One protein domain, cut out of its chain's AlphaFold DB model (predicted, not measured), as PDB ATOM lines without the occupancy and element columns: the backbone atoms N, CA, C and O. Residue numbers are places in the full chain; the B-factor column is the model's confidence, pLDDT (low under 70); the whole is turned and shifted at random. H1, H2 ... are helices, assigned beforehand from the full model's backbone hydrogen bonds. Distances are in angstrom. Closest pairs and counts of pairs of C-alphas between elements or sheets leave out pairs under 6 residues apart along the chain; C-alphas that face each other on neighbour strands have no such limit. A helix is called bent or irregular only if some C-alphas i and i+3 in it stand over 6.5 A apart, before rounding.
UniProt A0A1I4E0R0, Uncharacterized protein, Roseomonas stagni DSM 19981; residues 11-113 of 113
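AT A GLANCE: This is residues 11 to 113 of the 113 residues of an uncharacterized protein of Roseomonas stagni DSM 19981 (UniProt A0A1I4E0R0). H1 and H2, a helical hairpin, are crossed by H3; H4 reaches away to a tail, residues 93 to 113. The printed part has 103 residues with four named helices, all helix. It is loose, radius of gyration of the C-alphas 16.3 A, spanning 48 by 24 by 22 A.

IN THESE COORDINATES: Find H1, residues 15 to 30, from C-alpha 15 at (19.494, 61.177, 29.941), 21.9 A long. H2 takes residues 35 to 48, H3 residues 56 to 70. H4, residues 72 to 92, runs 29.1 A to C-alpha 92 at (48.719, 30.373, 37.020) and is irregular: C-alphas 75 and 78 are 7.5 A apart.

HOW THE PARTS SIT: In the hairpin C-alphas 28 and 38 are closest, 5.2 A. H1 touches H3, about perpendicular at 76 degrees, with C-alphas 22 and 64 closest, 5.9 A, and H4 with C-alphas 30 and 79, 4.2 A. In H1 and H2 every O i to N i+4 pair is within hydrogen-bond range, in H3 10 of 11, in H4 15 of 17.

THE WHOLE: The printed part has no cut; no printed residue is under 70 in pLDDT.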
ATOM      1  N   THR A  11      23.933  66.065  33.925       90.25
ATOM      2  CA  THR A  11      22.632  66.672  33.608       90.25
ATOM      3  C   THR A  11      22.681  67.682  32.461       90.25
ATOM      4  O   THR A  11      21.626  68.142  32.037       90.25
ATOM      5  N   ARG A  12      23.872  68.045  31.955       92.25
ATOM      6  CA  ARG A  12      24.021  68.878  30.749       92.25
ATOM      7  C   ARG A  12      23.490  68.178  29.495       92.25
ATOM      8  O   ARG A  12      23.009  68.848  28.588       92.25
ATOM      9  N   TRP A  13      23.584  66.852  29.440       95.12
ATOM     10  CA  TRP A  13      23.124  66.061  28.301       95.12
ATOM     11  C   TRP A  13      21.764  65.436  28.589       95.12
ATOM     12  O   TRP A  13      21.378  65.237  29.744       95.12
ATOM     13  N   SER A  14      21.047  65.069  27.525       96.81
ATOM     14  CA  SER A  14      19.852  64.249  27.686       96.81
ATOM     15  C   SER A  14      20.217  62.936  28.386       96.81
ATOM     16  O   SER A  14      21.305  62.372  28.209       96.81
ATOM     17  N   ARG A  15      19.284  62.423  29.195       96.56
ATOM     18  CA  ARG A  15      19.494  61.177  29.941       96.56
ATOM     19  C   ARG A  15      19.823  60.006  29.014       96.56
ATOM     20  O   ARG A  15      20.618  59.147  29.387       96.56
ATOM     21  N   GLU A  16      19.210  59.964  27.835       97.56
ATOM     22  CA  GLU A  16      19.410  58.912  26.837       97.56
ATOM     23  C   GLU A  16      20.826  58.948  26.266       97.56
ATOM     24  O   GLU A  16      21.512  57.926  26.300       97.56
ATOM     25  N   VAL A  17      21.303  60.131  25.862       98.00
ATOM     26  CA  VAL A  17      22.666  60.333  25.347       98.00
ATOM     27  C   VAL A  17      23.705  59.977  26.402       98.00
ATOM     28  O   VAL A  17      24.609  59.180  26.136       98.00
ATOM     29  N   ALA A  18      23.560  60.500  27.623       97.50
ATOM     30  CA  ALA A  18      24.488  60.210  28.712       97.50
ATOM     31  C   ALA A  18      24.524  58.705  29.027       97.50
ATOM     32  O   ALA A  18      25.594  58.099  29.087       97.50
ATOM     33  N   LYS A  19      23.353  58.070  29.162       98.00
ATOM     34  CA  LYS A  19      23.242  56.637  29.458       98.00
ATOM     35  C   LYS A  19      23.846  55.773  28.349       98.00
ATOM     36  O   LYS A  19      24.615  54.866  28.659       98.00
ATOM     37  N   ALA A  20      23.512  56.030  27.085       98.25
ATOM     38  CA  ALA A  20      24.008  55.253  25.949       98.25
ATOM     39  C   ALA A  20      25.536  55.340  25.832       98.25
ATOM     40  O   ALA A  20      26.201  54.316  25.671       98.25
ATOM     41  N   THR A  21      26.084  56.544  26.009       98.25
ATOM     42  CA  THR A  21      27.526  56.818  25.972       98.25
ATOM     43  C   THR A  21      28.251  56.073  27.096       98.25
ATOM     44  O   THR A  21      29.146  55.268  26.839       98.25
ATOM     45  N   VAL A  22      27.816  56.271  28.347       98.12
ATOM     46  CA  VAL A  22      28.449  55.679  29.537       98.12
ATOM     47  C   VAL A  22      28.394  54.156  29.502       98.12
ATOM     48  O   VAL A  22      29.411  53.500  29.725       98.12
ATOM     49  N   LEU A  23      27.224  53.575  29.221       98.31
ATOM     50  CA  LEU A  23      27.062  52.121  29.238       98.31
ATOM     51  C   LEU A  23      27.849  51.444  28.117       98.31
ATOM     52  O   LEU A  23      28.439  50.389  28.354       98.31
ATOM     53  N   THR A  24      27.882  52.043  26.926       98.62
ATOM     54  CA  THR A  24      28.630  51.491  25.790       98.62
ATOM     55  C   THR A  24      30.125  51.523  26.057       98.62
ATOM     56  O   THR A  24      30.773  50.483  25.932       98.62
ATOM     57  N   TYR A  25      30.662  52.656  26.519       98.38
ATOM     58  CA  TYR A  25      32.085  52.761  26.843       98.38
ATOM     59  C   TYR A  25      32.480  51.792  27.962       98.38
ATOM     60  O   TYR A  25      33.413  51.002  27.812       98.38
ATOM     61  N   ARG A  26      31.708  51.774  29.057       97.94
ATOM     62  CA  ARG A  26      31.901  50.849  30.183       97.94
ATOM     63  C   ARG A  26      31.929  49.393  29.724       97.94
ATOM     64  O   ARG A  26      32.799  48.631  30.142       97.94
ATOM     65  N   ARG A  27      30.983  48.995  28.869       97.88
ATOM     66  CA  ARG A  27      30.911  47.632  28.333       97.88
ATOM     67  C   ARG A  27      32.094  47.325  27.419       97.88
ATOM     68  O   ARG A  27      32.662  46.248  27.547       97.88
ATOM     69  N   ALA A  28      32.476  48.252  26.542       97.62
ATOM     70  CA  ALA A  28      33.600  48.069  25.630       97.62
ATOM     71  C   ALA A  28      34.917  47.872  26.400       97.62
ATOM     72  O   ALA A  28      35.600  46.871  26.199       97.62
ATOM     73  N   LYS A  29      35.228  48.750  27.365       97.00
ATOM     74  CA  LYS A  29      36.435  48.608  28.200       97.00
ATOM     75  C   LYS A  29      36.395  47.354  29.074       97.00
ATOM     76  O   LYS A  29      37.405  46.662  29.201       97.00
ATOM     77  N   GLY A  30      35.228  47.025  29.634       96.00
ATOM     78  CA  GLY A  30      35.011  45.776  30.370       96.00
ATOM     79  C   GLY A  30      35.200  44.521  29.514       96.00
ATOM     80  O   GLY A  30      35.670  43.509  30.020       96.00
ATOM     81  N   GLY A  31      34.896  44.597  28.216       93.94
ATOM     82  CA  GLY A  31      35.116  43.529  27.236       93.94
ATOM     83  C   GLY A  31      36.536  43.462  26.672       93.94
ATOM     84  O   GLY A  31      36.811  42.586  25.864       93.94
ATOM     85  N   GLY A  32      37.433  44.364  27.086       93.56
ATOM     86  CA  GLY A  32      38.822  44.387  26.624       93.56
ATOM     87  C   GLY A  32      39.054  45.145  25.318       93.56
ATOM     88  O   GLY A  32      40.145  45.033  24.772       93.56
ATOM     89  N   ALA A  33      38.078  45.928  24.844       94.62
ATOM     90  CA  ALA A  33      38.249  46.751  23.652       94.62
ATOM     91  C   ALA A  33      39.379  47.775  23.838       94.62
ATOM     92  O   ALA A  33      39.481  48.457  24.878       94.62
ATOM     93  N   GLU A  34      40.189  47.918  22.792       93.69
ATOM     94  CA  GLU A  34      41.196  48.969  22.716       93.69
ATOM     95  C   GLU A  34      40.531  50.349  22.723       93.69
ATOM     96  O   GLU A  34      39.333  50.497  22.463       93.69
ATOM     97  N   GLU A  35      41.290  51.393  23.063       93.62
ATOM     98  CA  GLU A  35      40.706  52.728  23.239       93.62
ATOM     99  C   GLU A  35      39.988  53.222  21.980       93.62
ATOM    100  O   GLU A  35      38.860  53.699  22.061       93.62
ATOM    101  N   GLN A  36      40.591  53.039  20.805       95.06
ATOM    102  CA  GLN A  36      39.989  53.460  19.542       95.06
ATOM    103  C   GLN A  36      38.665  52.735  19.255       95.06
ATOM    104  O   GLN A  36      37.699  53.372  18.832       95.06
ATOM    105  N   GLU A  37      38.593  51.432  19.517       95.50
ATOM    106  CA  GLU A  37      37.381  50.626  19.324       95.50
ATOM    107  C   GLU A  37      36.276  51.045  20.299       95.50
ATOM    108  O   GLU A  37      35.128  51.259  19.899       95.50
ATOM    109  N   ALA A  38      36.627  51.241  21.575       97.25
ATOM    110  CA  ALA A  38      35.698  51.718  22.592       97.25
ATOM    111  C   ALA A  38      35.136  53.102  22.236       97.25
ATOM    112  O   ALA A  38      33.930  53.326  22.364       97.25
ATOM    113  N   GLN A  39      35.977  54.012  21.736       96.44
ATOM    114  CA  GLN A  39      35.560  55.339  21.277       96.44
ATOM    115  C   GLN A  39      34.636  55.263  20.055       96.44
ATOM    116  O   GLN A  39      33.615  55.947  20.021       96.44
ATOM    117  N   GLN A  40      34.932  54.406  19.073       97.38
ATOM    118  CA  GLN A  40      34.070  54.219  17.898       97.38
ATOM    119  C   GLN A  40      32.690  53.670  18.277       97.38
ATOM    120  O   GLN A  40      31.674  54.234  17.866       97.38
ATOM    121  N   ALA A  41      32.643  52.622  19.105       97.88
ATOM    122  CA  ALA A  41      31.388  52.051  19.593       97.88
ATOM    123  C   ALA A  41      30.576  53.084  20.390       97.88
ATOM    124  O   ALA A  41      29.370  53.238  20.195       97.88
ATOM    125  N   THR A  42      31.253  53.844  21.249       98.19
ATOM    126  CA  THR A  42      30.630  54.893  22.062       98.19
ATOM    127  C   THR A  42      30.087  56.028  21.202       98.19
ATOM    128  O   THR A  42      28.968  56.481  21.432       98.19
ATOM    129  N   ARG A  43      30.825  56.447  20.168       98.31
ATOM    130  CA  ARG A  43      30.360  57.452  19.206       98.31
ATOM    131  C   ARG A  43      29.113  56.986  18.465       98.31
ATOM    132  O   ARG A  43      28.171  57.762  18.344       98.31
ATOM    133  N   ALA A  44      29.071  55.733  18.017       98.38
ATOM    134  CA  ALA A  44      27.880  55.179  17.378       98.38
ATOM    135  C   ALA A  44      26.660  55.211  18.319       98.38
ATOM    136  O   ALA A  44      25.583  55.642  17.912       98.38
ATOM    137  N   ALA A  45      26.840  54.835  19.589       98.50
ATOM    138  CA  ALA A  45      25.773  54.869  20.590       98.50
ATOM    139  C   ALA A  45      25.309  56.294  20.936       98.50
ATOM    140  O   ALA A  45      24.111  56.533  21.071       98.50
ATOM    141  N   TYR A  46      26.242  57.243  21.047       98.56
ATOM    142  CA  TYR A  46      25.952  58.660  21.274       98.56
ATOM    143  C   TYR A  46      25.065  59.233  20.158       98.56
ATOM    144  O   TYR A  46      24.039  59.850  20.436       98.56
ATOM    145  N   LEU A  47      25.423  58.973  18.895       98.38
ATOM    146  CA  LEU A  47      24.666  59.443  17.732       98.38
ATOM    147  C   LEU A  47      23.289  58.773  17.640       98.38
ATOM    148  O   LEU A  47      22.290  59.446  17.403       98.38
ATOM    149  N   ALA A  48      23.216  57.462  17.883       98.38
ATOM    150  CA  ALA A  48      21.954  56.722  17.880       98.38
ATOM    151  C   ALA A  48      20.977  57.193  18.974       98.38
ATOM    152  O   ALA A  48      19.767  57.095  18.797       98.38
ATOM    153  N   ALA A  49      21.495  57.727  20.083       97.94
ATOM    154  CA  ALA A  49      20.706  58.305  21.169       97.94
ATOM    155  C   ALA A  49      20.303  59.777  20.932       97.94
ATOM    156  O   ALA A  49      19.765  60.409  21.839       97.94
ATOM    157  N   GLY A  50      20.577  60.337  19.747       97.81
ATOM    158  CA  GLY A  50      20.224  61.715  19.389       97.81
ATOM    159  C   GLY A  50      21.249  62.771  19.807       97.81
ATOM    160  O   GLY A  50      20.914  63.950  19.879       97.81
ATOM    161  N   GLY A  51      22.488  62.371  20.110       97.25
ATOM    162  CA  GLY A  51      23.569  63.311  20.390       97.25
ATOM    163  C   GLY A  51      24.006  64.091  19.144       97.25
ATOM    164  O   GLY A  51      24.006  63.553  18.037       97.25
ATOM    165  N   ASP A  52      24.421  65.348  19.328       96.88
ATOM    166  CA  ASP A  52      24.857  66.224  18.232       96.88
ATOM    167  C   ASP A  52      26.184  65.736  17.607       96.88
ATOM    168  O   ASP A  52      27.206  65.694  18.309       96.88
ATOM    169  N   PRO A  53      26.214  65.396  16.300       96.75
ATOM    170  CA  PRO A  53      27.432  64.988  15.607       96.75
ATOM    171  C   PRO A  53      28.576  66.006  15.663       96.75
ATOM    172  O   PRO A  53      29.735  65.587  15.686       96.75
ATOM    173  N   ALA A  54      28.272  67.309  15.680       96.94
ATOM    174  CA  ALA A  54      29.269  68.377  15.707       96.94
ATOM    175  C   ALA A  54      29.975  68.469  17.069       96.94
ATOM    176  O   ALA A  54      31.160  68.795  17.134       96.94
ATOM    177  N   GLU A  55      29.277  68.113  18.148       95.12
ATOM    178  CA  GLU A  55      29.809  68.145  19.513       95.12
ATOM    179  C   GLU A  55      30.374  66.802  19.986       95.12
ATOM    180  O   GLU A  55      30.942  66.717  21.071       95.12
ATOM    181  N   ALA A  56      30.247  65.725  19.205       95.56
ATOM    182  CA  ALA A  56      30.635  64.383  19.645       95.56
ATOM    183  C   ALA A  56      32.093  64.305  20.148       95.56
ATOM    184  O   ALA A  56      32.374  63.600  21.117       95.56
ATOM    185  N   GLY A  57      33.008  65.054  19.523       94.00
ATOM    186  CA  GLY A  57      34.427  65.085  19.896       94.00
ATOM    187  C   GLY A  57      34.710  65.677  21.282       94.00
ATOM    188  O   GLY A  57      35.711  65.316  21.894       94.00
ATOM    189  N   THR A  58      33.835  66.543  21.797       95.62
ATOM    190  CA  THR A  58      33.963  67.165  23.125       95.62
ATOM    191  C   THR A  58      33.015  66.527  24.138       95.62
ATOM    192  O   THR A  58      33.432  66.178  25.242       95.62
ATOM    193  N   SER A  59      31.761  66.287  23.752       96.31
ATOM    194  CA  SER A  59      30.722  65.739  24.626       96.31
ATOM    195  C   SER A  59      31.032  64.324  25.118       96.31
ATOM    196  O   SER A  59      30.837  64.039  26.297       96.31
ATOM    197  N   ILE A  60      31.545  63.431  24.263       97.31
ATOM    198  CA  ILE A  60      31.807  62.035  24.661       97.31
ATOM    199  C   ILE A  60      32.862  61.949  25.784       97.31
ATOM    200  O   ILE A  60      32.557  61.344  26.820       97.31
ATOM    201  N   PRO A  61      34.059  62.566  25.660       96.75
ATOM    202  CA  PRO A  61      35.032  62.601  26.752       96.75
ATOM    203  C   PRO A  61      34.501  63.251  28.032       96.75
ATOM    204  O   PRO A  61      34.777  62.749  29.121       96.75
ATOM    205  N   GLU A  62      33.720  64.333  27.931       96.62
ATOM    206  CA  GLU A  62      33.152  64.998  29.109       96.62
ATOM    207  C   GLU A  62      32.135  64.109  29.842       96.62
ATOM    208  O   GLU A  62      32.183  64.008  31.070       96.62
ATOM    209  N   ILE A  63      31.253  63.420  29.108       97.62
ATOM    210  CA  ILE A  63      30.285  62.470  29.671       97.62
ATOM    211  C   ILE A  63      31.015  61.322  30.379       97.62
ATOM    212  O   ILE A  63      30.703  61.002  31.529       97.62
ATOM    213  N   ILE A  64      31.999  60.709  29.710       97.31
ATOM    214  CA  ILE A  64      32.804  59.615  30.275       97.31
ATOM    215  C   ILE A  64      33.534  60.091  31.531       97.31
ATOM    216  O   ILE A  64      33.455  59.439  32.572       97.31
ATOM    217  N   GLY A  65      34.203  61.243  31.457       95.81
ATOM    218  CA  GLY A  65      34.945  61.819  32.574       95.81
ATOM    219  C   GLY A  65      34.048  62.153  33.765       95.81
ATOM    220  O   GLY A  65      34.424  61.900  34.910       95.81
ATOM    221  N   ALA A  66      32.840  62.667  33.523       95.50
ATOM    222  CA  ALA A  66      31.870  62.925  34.581       95.50
ATOM    223  C   ALA A  66      31.383  61.628  35.246       95.50
ATOM    224  O   ALA A  66      31.396  61.534  36.471       95.50
ATOM    225  N   ALA A  67      31.042  60.599  34.465       95.81
ATOM    226  CA  ALA A  67      30.598  59.313  35.002       95.81
ATOM    227  C   ALA A  67      31.701  58.564  35.767       95.81
ATOM    228  O   ALA A  67      31.447  58.037  36.848       95.81
ATOM    229  N   ALA A  68      32.928  58.544  35.241       96.06
ATOM    230  CA  ALA A  68      34.075  57.916  35.893       96.06
ATOM    231  C   ALA A  68      34.462  58.621  37.203       96.06
ATOM    232  O   ALA A  68      34.921  57.975  38.140       96.06
ATOM    233  N   ARG A  69      34.264  59.939  37.285       94.56
ATOM    234  CA  ARG A  69      34.490  60.721  38.505       94.56
ATOM    235  C   ARG A  69      33.412  60.467  39.557       94.56
ATOM    236  O   ARG A  69      33.746  60.209  40.707       94.56
ATOM    237  N   ASP A  70      32.140  60.558  39.171       93.81
ATOM    238  CA  ASP A  70      31.021  60.536  40.124       93.81
ATOM    239  C   ASP A  70      30.625  59.106  40.533       93.81
ATOM    240  O   ASP A  70      30.093  58.888  41.620       93.81
ATOM    241  N   HIS A  71      30.928  58.117  39.687       94.62
ATOM    242  CA  HIS A  71      30.568  56.710  39.882       94.62
ATOM    243  C   HIS A  71      31.731  55.759  39.565       94.62
ATOM    244  O   HIS A  71      31.514  54.683  39.006       94.62
ATOM    245  N   GLY A  72      32.965  56.146  39.904       94.75
ATOM    246  CA  GLY A  72      34.189  55.451  39.486       94.75
ATOM    247  C   GLY A  72      34.224  53.955  39.785       94.75
ATOM    248  O   GLY A  72      34.539  53.177  38.889       94.75
ATOM    249  N   GLU A  73      33.838  53.537  40.993       96.88
ATOM    250  CA  GLU A  73      33.786  52.114  41.357       96.88
ATOM    251  C   GLU A  73      32.866  51.339  40.406       96.88
ATOM    252  O   GLU A  73      33.291  50.402  39.739       96.88
ATOM    253  N   TRP A  74      31.617  51.779  40.253       97.19
ATOM    254  CA  TRP A  74      30.663  51.144  39.343       97.19
ATOM    255  C   TRP A  74      31.114  51.200  37.876       97.19
ATOM    256  O   TRP A  74      30.923  50.226  37.133       97.19
ATOM    257  N   PHE A  75      31.684  52.332  37.459       97.56
ATOM    258  CA  PHE A  75      32.110  52.599  36.090       97.56
ATOM    259  C   PHE A  75      33.260  51.673  35.682       97.56
ATOM    260  O   PHE A  75      33.182  51.036  34.634       97.56
ATOM    261  N   TRP A  76      34.282  51.533  36.531       97.00
ATOM    262  CA  TRP A  76      35.480  50.747  36.235       97.00
ATOM    263  C   TRP A  76      35.405  49.286  36.675       97.00
ATOM    264  O   TRP A  76      36.223  48.494  36.213       97.00
ATOM    265  N   ARG A  77      34.418  48.888  37.492       97.62
ATOM    266  CA  ARG A  77      34.301  47.508  37.995       97.62
ATOM    267  C   ARG A  77      34.457  46.416  36.923       97.62
ATOM    268  O   ARG A  77      35.269  45.530  37.145       97.62
ATOM    269  N   PRO A  78      33.797  46.467  35.746       96.56
ATOM    270  CA  PRO A  78      33.968  45.416  34.736       96.56
ATOM    271  C   PRO A  78      35.397  45.323  34.191       96.56
ATOM    272  O   PRO A  78      35.872  44.244  33.854       96.56
ATOM    273  N   LEU A  79      36.079  46.468  34.077       96.50
ATOM    274  CA  LEU A  79      37.476  46.508  33.663       96.50
ATOM    275  C   LEU A  79      38.367  45.897  34.750       96.50
ATOM    276  O   LEU A  79      39.225  45.083  34.422       96.50
ATOM    277  N   ALA A  80      38.139  46.248  36.018       96.81
ATOM    278  CA  ALA A  80      38.864  45.678  37.151       96.81
ATOM    279  C   ALA A  80      38.680  44.152  37.229       96.81
ATOM    280  O   ALA A  80      39.666  43.425  37.202       96.81
ATOM    281  N   GLU A  81      37.438  43.659  37.177       96.12
ATOM    282  CA  GLU A  81      37.111  42.222  37.183       96.12
ATOM    283  C   GLU A  81      37.795  41.464  36.028       96.12
ATOM    284  O   GLU A  81      38.280  40.343  36.198       96.12
ATOM    285  N   ARG A  82      37.865  42.065  34.830       94.75
ATOM    286  CA  ARG A  82      38.604  41.488  33.695       94.75
ATOM    287  C   ARG A  82      40.105  41.425  33.978       94.75
ATOM    288  O   ARG A  82      40.706  40.378  33.759       94.75
ATOM    289  N   LEU A  83      40.701  42.522  34.439       94.25
ATOM    290  CA  LEU A  83      42.137  42.590  34.725       94.25
ATOM    291  C   LEU A  83      42.538  41.618  35.842       94.25
ATOM    292  O   LEU A  83      43.551  40.941  35.718       94.25
ATOM    293  N   GLU A  84      41.713  41.472  36.878       95.12
ATOM    294  CA  GLU A  84      41.918  40.499  37.955       95.12
ATOM    295  C   GLU A  84      41.841  39.049  37.452       95.12
ATOM    296  O   GLU A  84      42.619  38.192  37.883       95.12
ATOM    297  N   ARG A  85      40.922  38.740  36.525       93.94
ATOM    298  CA  ARG A  85      40.889  37.426  35.855       93.94
ATOM    299  C   ARG A  85      42.150  37.181  35.033       93.94
ATOM    300  O   ARG A  85      42.751  36.117  35.174       93.94
ATOM    301  N   GLU A  86      42.574  38.164  34.240       93.25
ATOM    302  CA  GLU A  86      43.804  38.087  33.443       93.25
ATOM    303  C   GLU A  86      45.037  37.873  34.325       93.25
ATOM    304  O   GLU A  86      45.855  37.002  34.045       93.25
ATOM    305  N   GLU A  87      45.145  38.610  35.427       94.19
ATOM    306  CA  GLU A  87      46.244  38.476  36.377       94.19
ATOM    307  C   GLU A  87      46.285  37.085  37.020       94.19
ATOM    308  O   GLU A  87      47.347  36.457  37.057       94.19
ATOM    309  N   ARG A  88      45.145  36.572  37.505       94.06
ATOM    310  CA  ARG A  88      45.076  35.223  38.091       94.06
ATOM    311  C   ARG A  88      45.498  34.154  37.090       94.06
ATOM    312  O   ARG A  88      46.260  33.256  37.442       94.06
ATOM    313  N   TRP A  89      45.032  34.274  35.853       94.00
ATOM    314  CA  TRP A  89      45.390  33.368  34.774       94.00
ATOM    315  C   TRP A  89      46.891  33.421  34.440       94.00
ATOM    316  O   TRP A  89      47.555  32.387  34.415       94.00
ATOM    317  N   LEU A  90      47.458  34.612  34.244       93.94
ATOM    318  CA  LEU A  90      48.876  34.766  33.901       93.94
ATOM    319  C   LEU A  90      49.801  34.272  35.017       93.94
ATOM    320  O   LEU A  90      50.825  33.644  34.738       93.94
ATOM    321  N   LYS A  91      49.421  34.498  36.281       93.94
ATOM    322  CA  LYS A  91      50.116  33.925  37.442       93.94
ATOM    323  C   LYS A  91      50.040  32.402  37.449       93.94
ATOM    324  O   LYS A  91      51.055  31.761  37.703       93.94
ATOM    325  N   HIS A  92      48.880  31.824  37.134       92.19
ATOM    326  CA  HIS A  92      48.719  30.373  37.020       92.19
ATOM    327  C   HIS A  92      49.632  29.774  35.935       92.19
ATOM    328  O   HIS A  92      50.218  28.716  36.146       92.19
ATOM    329  N   CYS A  93      49.832  30.479  34.819       91.12
ATOM    330  CA  CYS A  93      50.768  30.074  33.767       91.12
ATOM    331  C   CYS A  93      52.249  30.362  34.083       91.12
ATOM    332  O   CYS A  93      53.110  30.003  33.282       91.12
ATOM    333  N   GLY A  94      52.570  31.021  35.202       93.38
ATOM    334  CA  GLY A  94      53.944  31.395  35.556       93.38
ATOM    335  C   GLY A  94      54.533  32.541  34.720       93.38
ATOM    336  O   GLY A  94      55.751  32.673  34.648       93.38
ATOM    337  N   ILE A  95      53.697  33.375  34.092       90.50
ATOM    338  CA  ILE A  95      54.108  34.442  33.155       90.50
ATOM    339  C   ILE A  95      53.939  35.818  33.822       90.50
ATOM    340  O   ILE A  95      53.320  36.729  33.281       90.50
ATOM    341  N   TRP A  96      54.444  35.975  35.049       88.81
ATOM    342  CA  TRP A  96      54.362  37.240  35.783       88.81
ATOM    343  C   TRP A  96      55.754  37.822  36.072       88.81
ATOM    344  O   TRP A  96      56.570  37.130  36.682       88.81
ATOM    345  N   PRO A  97      56.033  39.090  35.710       89.44
ATOM    346  CA  PRO A  97      55.162  40.020  34.983       89.44
ATOM    347  C   PRO A  97      54.938  39.586  33.521       89.44
ATOM    348  O   PRO A  97      55.825  38.971  32.926       89.44
ATOM    349  N   PRO A  98      53.774  39.895  32.925       91.19
ATOM    350  CA  PRO A  98      53.482  39.460  31.569       91.19
ATOM    351  C   PRO A  98      54.275  40.256  30.527       91.19
ATOM    352  O   PRO A  98      54.613  41.422  30.759       91.19
ATOM    353  N   PRO A  99      54.520  39.678  29.335       89.94
ATOM    354  CA  PRO A  99      55.005  40.429  28.188       89.94
ATOM    355  C   PRO A  99      54.087  41.617  27.905       89.94
ATOM    356  O   PRO A  99      52.864  41.485  27.951       89.94
ATOM    357  N   TYR A 100      54.667  42.758  27.535       86.94
ATOM    358  CA  TYR A 100      53.882  43.930  27.141       86.94
ATOM    359  C   TYR A 100      52.952  43.625  25.954       86.94
ATOM    360  O   TYR A 100      51.808  44.072  25.908       86.94
ATOM    361  N   ASN A 101      53.434  42.825  24.998       89.25
ATOM    362  CA  ASN A 101      52.643  42.408  23.851       89.25
ATOM    363  C   ASN A 101      51.672  41.276  24.233       89.25
ATOM    364  O   ASN A 101      52.090  40.129  24.403       89.25
ATOM    365  N   ARG A 102      50.372  41.594  24.289       87.44
ATOM    366  CA  ARG A 102      49.279  40.638  24.550       87.44
ATOM    367  C   ARG A 102      49.200  39.490  23.544       87.44
ATOM    368  O   ARG A 102      48.728  38.420  23.902       87.44
ATOM    369  N   ALA A 103      49.706  39.664  22.321       88.88
ATOM    370  CA  ALA A 103      49.756  38.585  21.328       88.88
ATOM    371  C   ALA A 103      50.710  37.441  21.724       88.88
ATOM    372  O   ALA A 103      50.651  36.365  21.138       88.88
ATOM    373  N   LEU A 104      51.594  37.675  22.702       90.00
ATOM    374  CA  LEU A 104      52.504  36.668  23.253       90.00
ATOM    375  C   LEU A 104      51.928  35.962  24.486       90.00
ATOM    376  O   LEU A 104      52.605  35.124  25.081       90.00
ATOM    377  N   TRP A 105      50.723  36.332  24.922       92.06
ATOM    378  CA  TRP A 105      50.088  35.684  26.060       92.06
ATOM    379  C   TRP A 105      49.552  34.316  25.622       92.06
ATOM    380  O   TRP A 105      49.169  34.154  24.459       92.06
ATOM    381  N   PRO A 106      49.523  33.315  26.519       91.19
ATOM    382  CA  PRO A 106      48.909  32.036  26.191       91.19
ATOM    383  C   PRO A 106      47.420  32.215  25.826       91.19
ATOM    384  O   PRO A 106      46.844  33.286  26.018       91.19
ATOM    385  N   PRO A 107      46.736  31.189  25.310       90.19
ATOM    386  CA  PRO A 107      45.278  31.204  25.287       90.19
ATOM    387  C   PRO A 107      44.726  31.127  26.721       90.19
ATOM    388  O   PRO A 107      45.224  30.351  27.538       90.19
ATOM    389  N   MET A 108      43.686  31.911  27.026       88.25
ATOM    390  CA  MET A 108      43.007  31.853  28.325       88.25
ATOM    391  C   MET A 108      42.180  30.554  28.437       88.25
ATOM    392  O   MET A 108      41.288  30.353  27.597       88.25
ATOM    393  N   PRO A 109      42.449  29.688  29.439       88.31
ATOM    394  CA  PRO A 109      41.669  28.479  29.696       88.31
ATOM    395  C   PRO A 109      40.221  28.808  30.066       88.31
ATOM    396  O   PRO A 109      39.951  29.881  30.605       88.31
ATOM    397  N   ASP A 110      39.302  27.869  29.832       87.00
ATOM    398  CA  ASP A 110      37.870  28.061  30.106       87.00
ATOM    399  C   ASP A 110      37.574  28.375  31.581       87.00
ATOM    400  O   ASP A 110      36.714  29.206  31.859       87.00
ATOM    401  N   ASP A 111      38.355  27.824  32.513       87.06
ATOM    402  CA  ASP A 111      38.225  28.078  33.958       87.06
ATOM    403  C   ASP A 111      38.484  29.544  34.361       87.06
ATOM    404  O   ASP A 111      38.176  29.952  35.484       87.06
ATOM    405  N   PHE A 112      39.057  30.346  33.458       82.88
ATOM    406  CA  PHE A 112      39.363  31.762  33.672       82.88
ATOM    407  C   PHE A 112      38.501  32.713  32.819       82.88
ATOM    408  O   PHE A 112      38.665  33.931  32.952       82.88
ATOM    409  N   ARG A 113      37.603  32.188  31.966       78.19
ATOM    410  CA  ARG A 113      36.754  32.982  31.054       78.19
ATOM    411  C   ARG A 113      35.589  33.702  31.732       78.19
ATOM    412  O   ARG A 113      35.252  33.430  32.904       78.19
TER     413      ARG A 113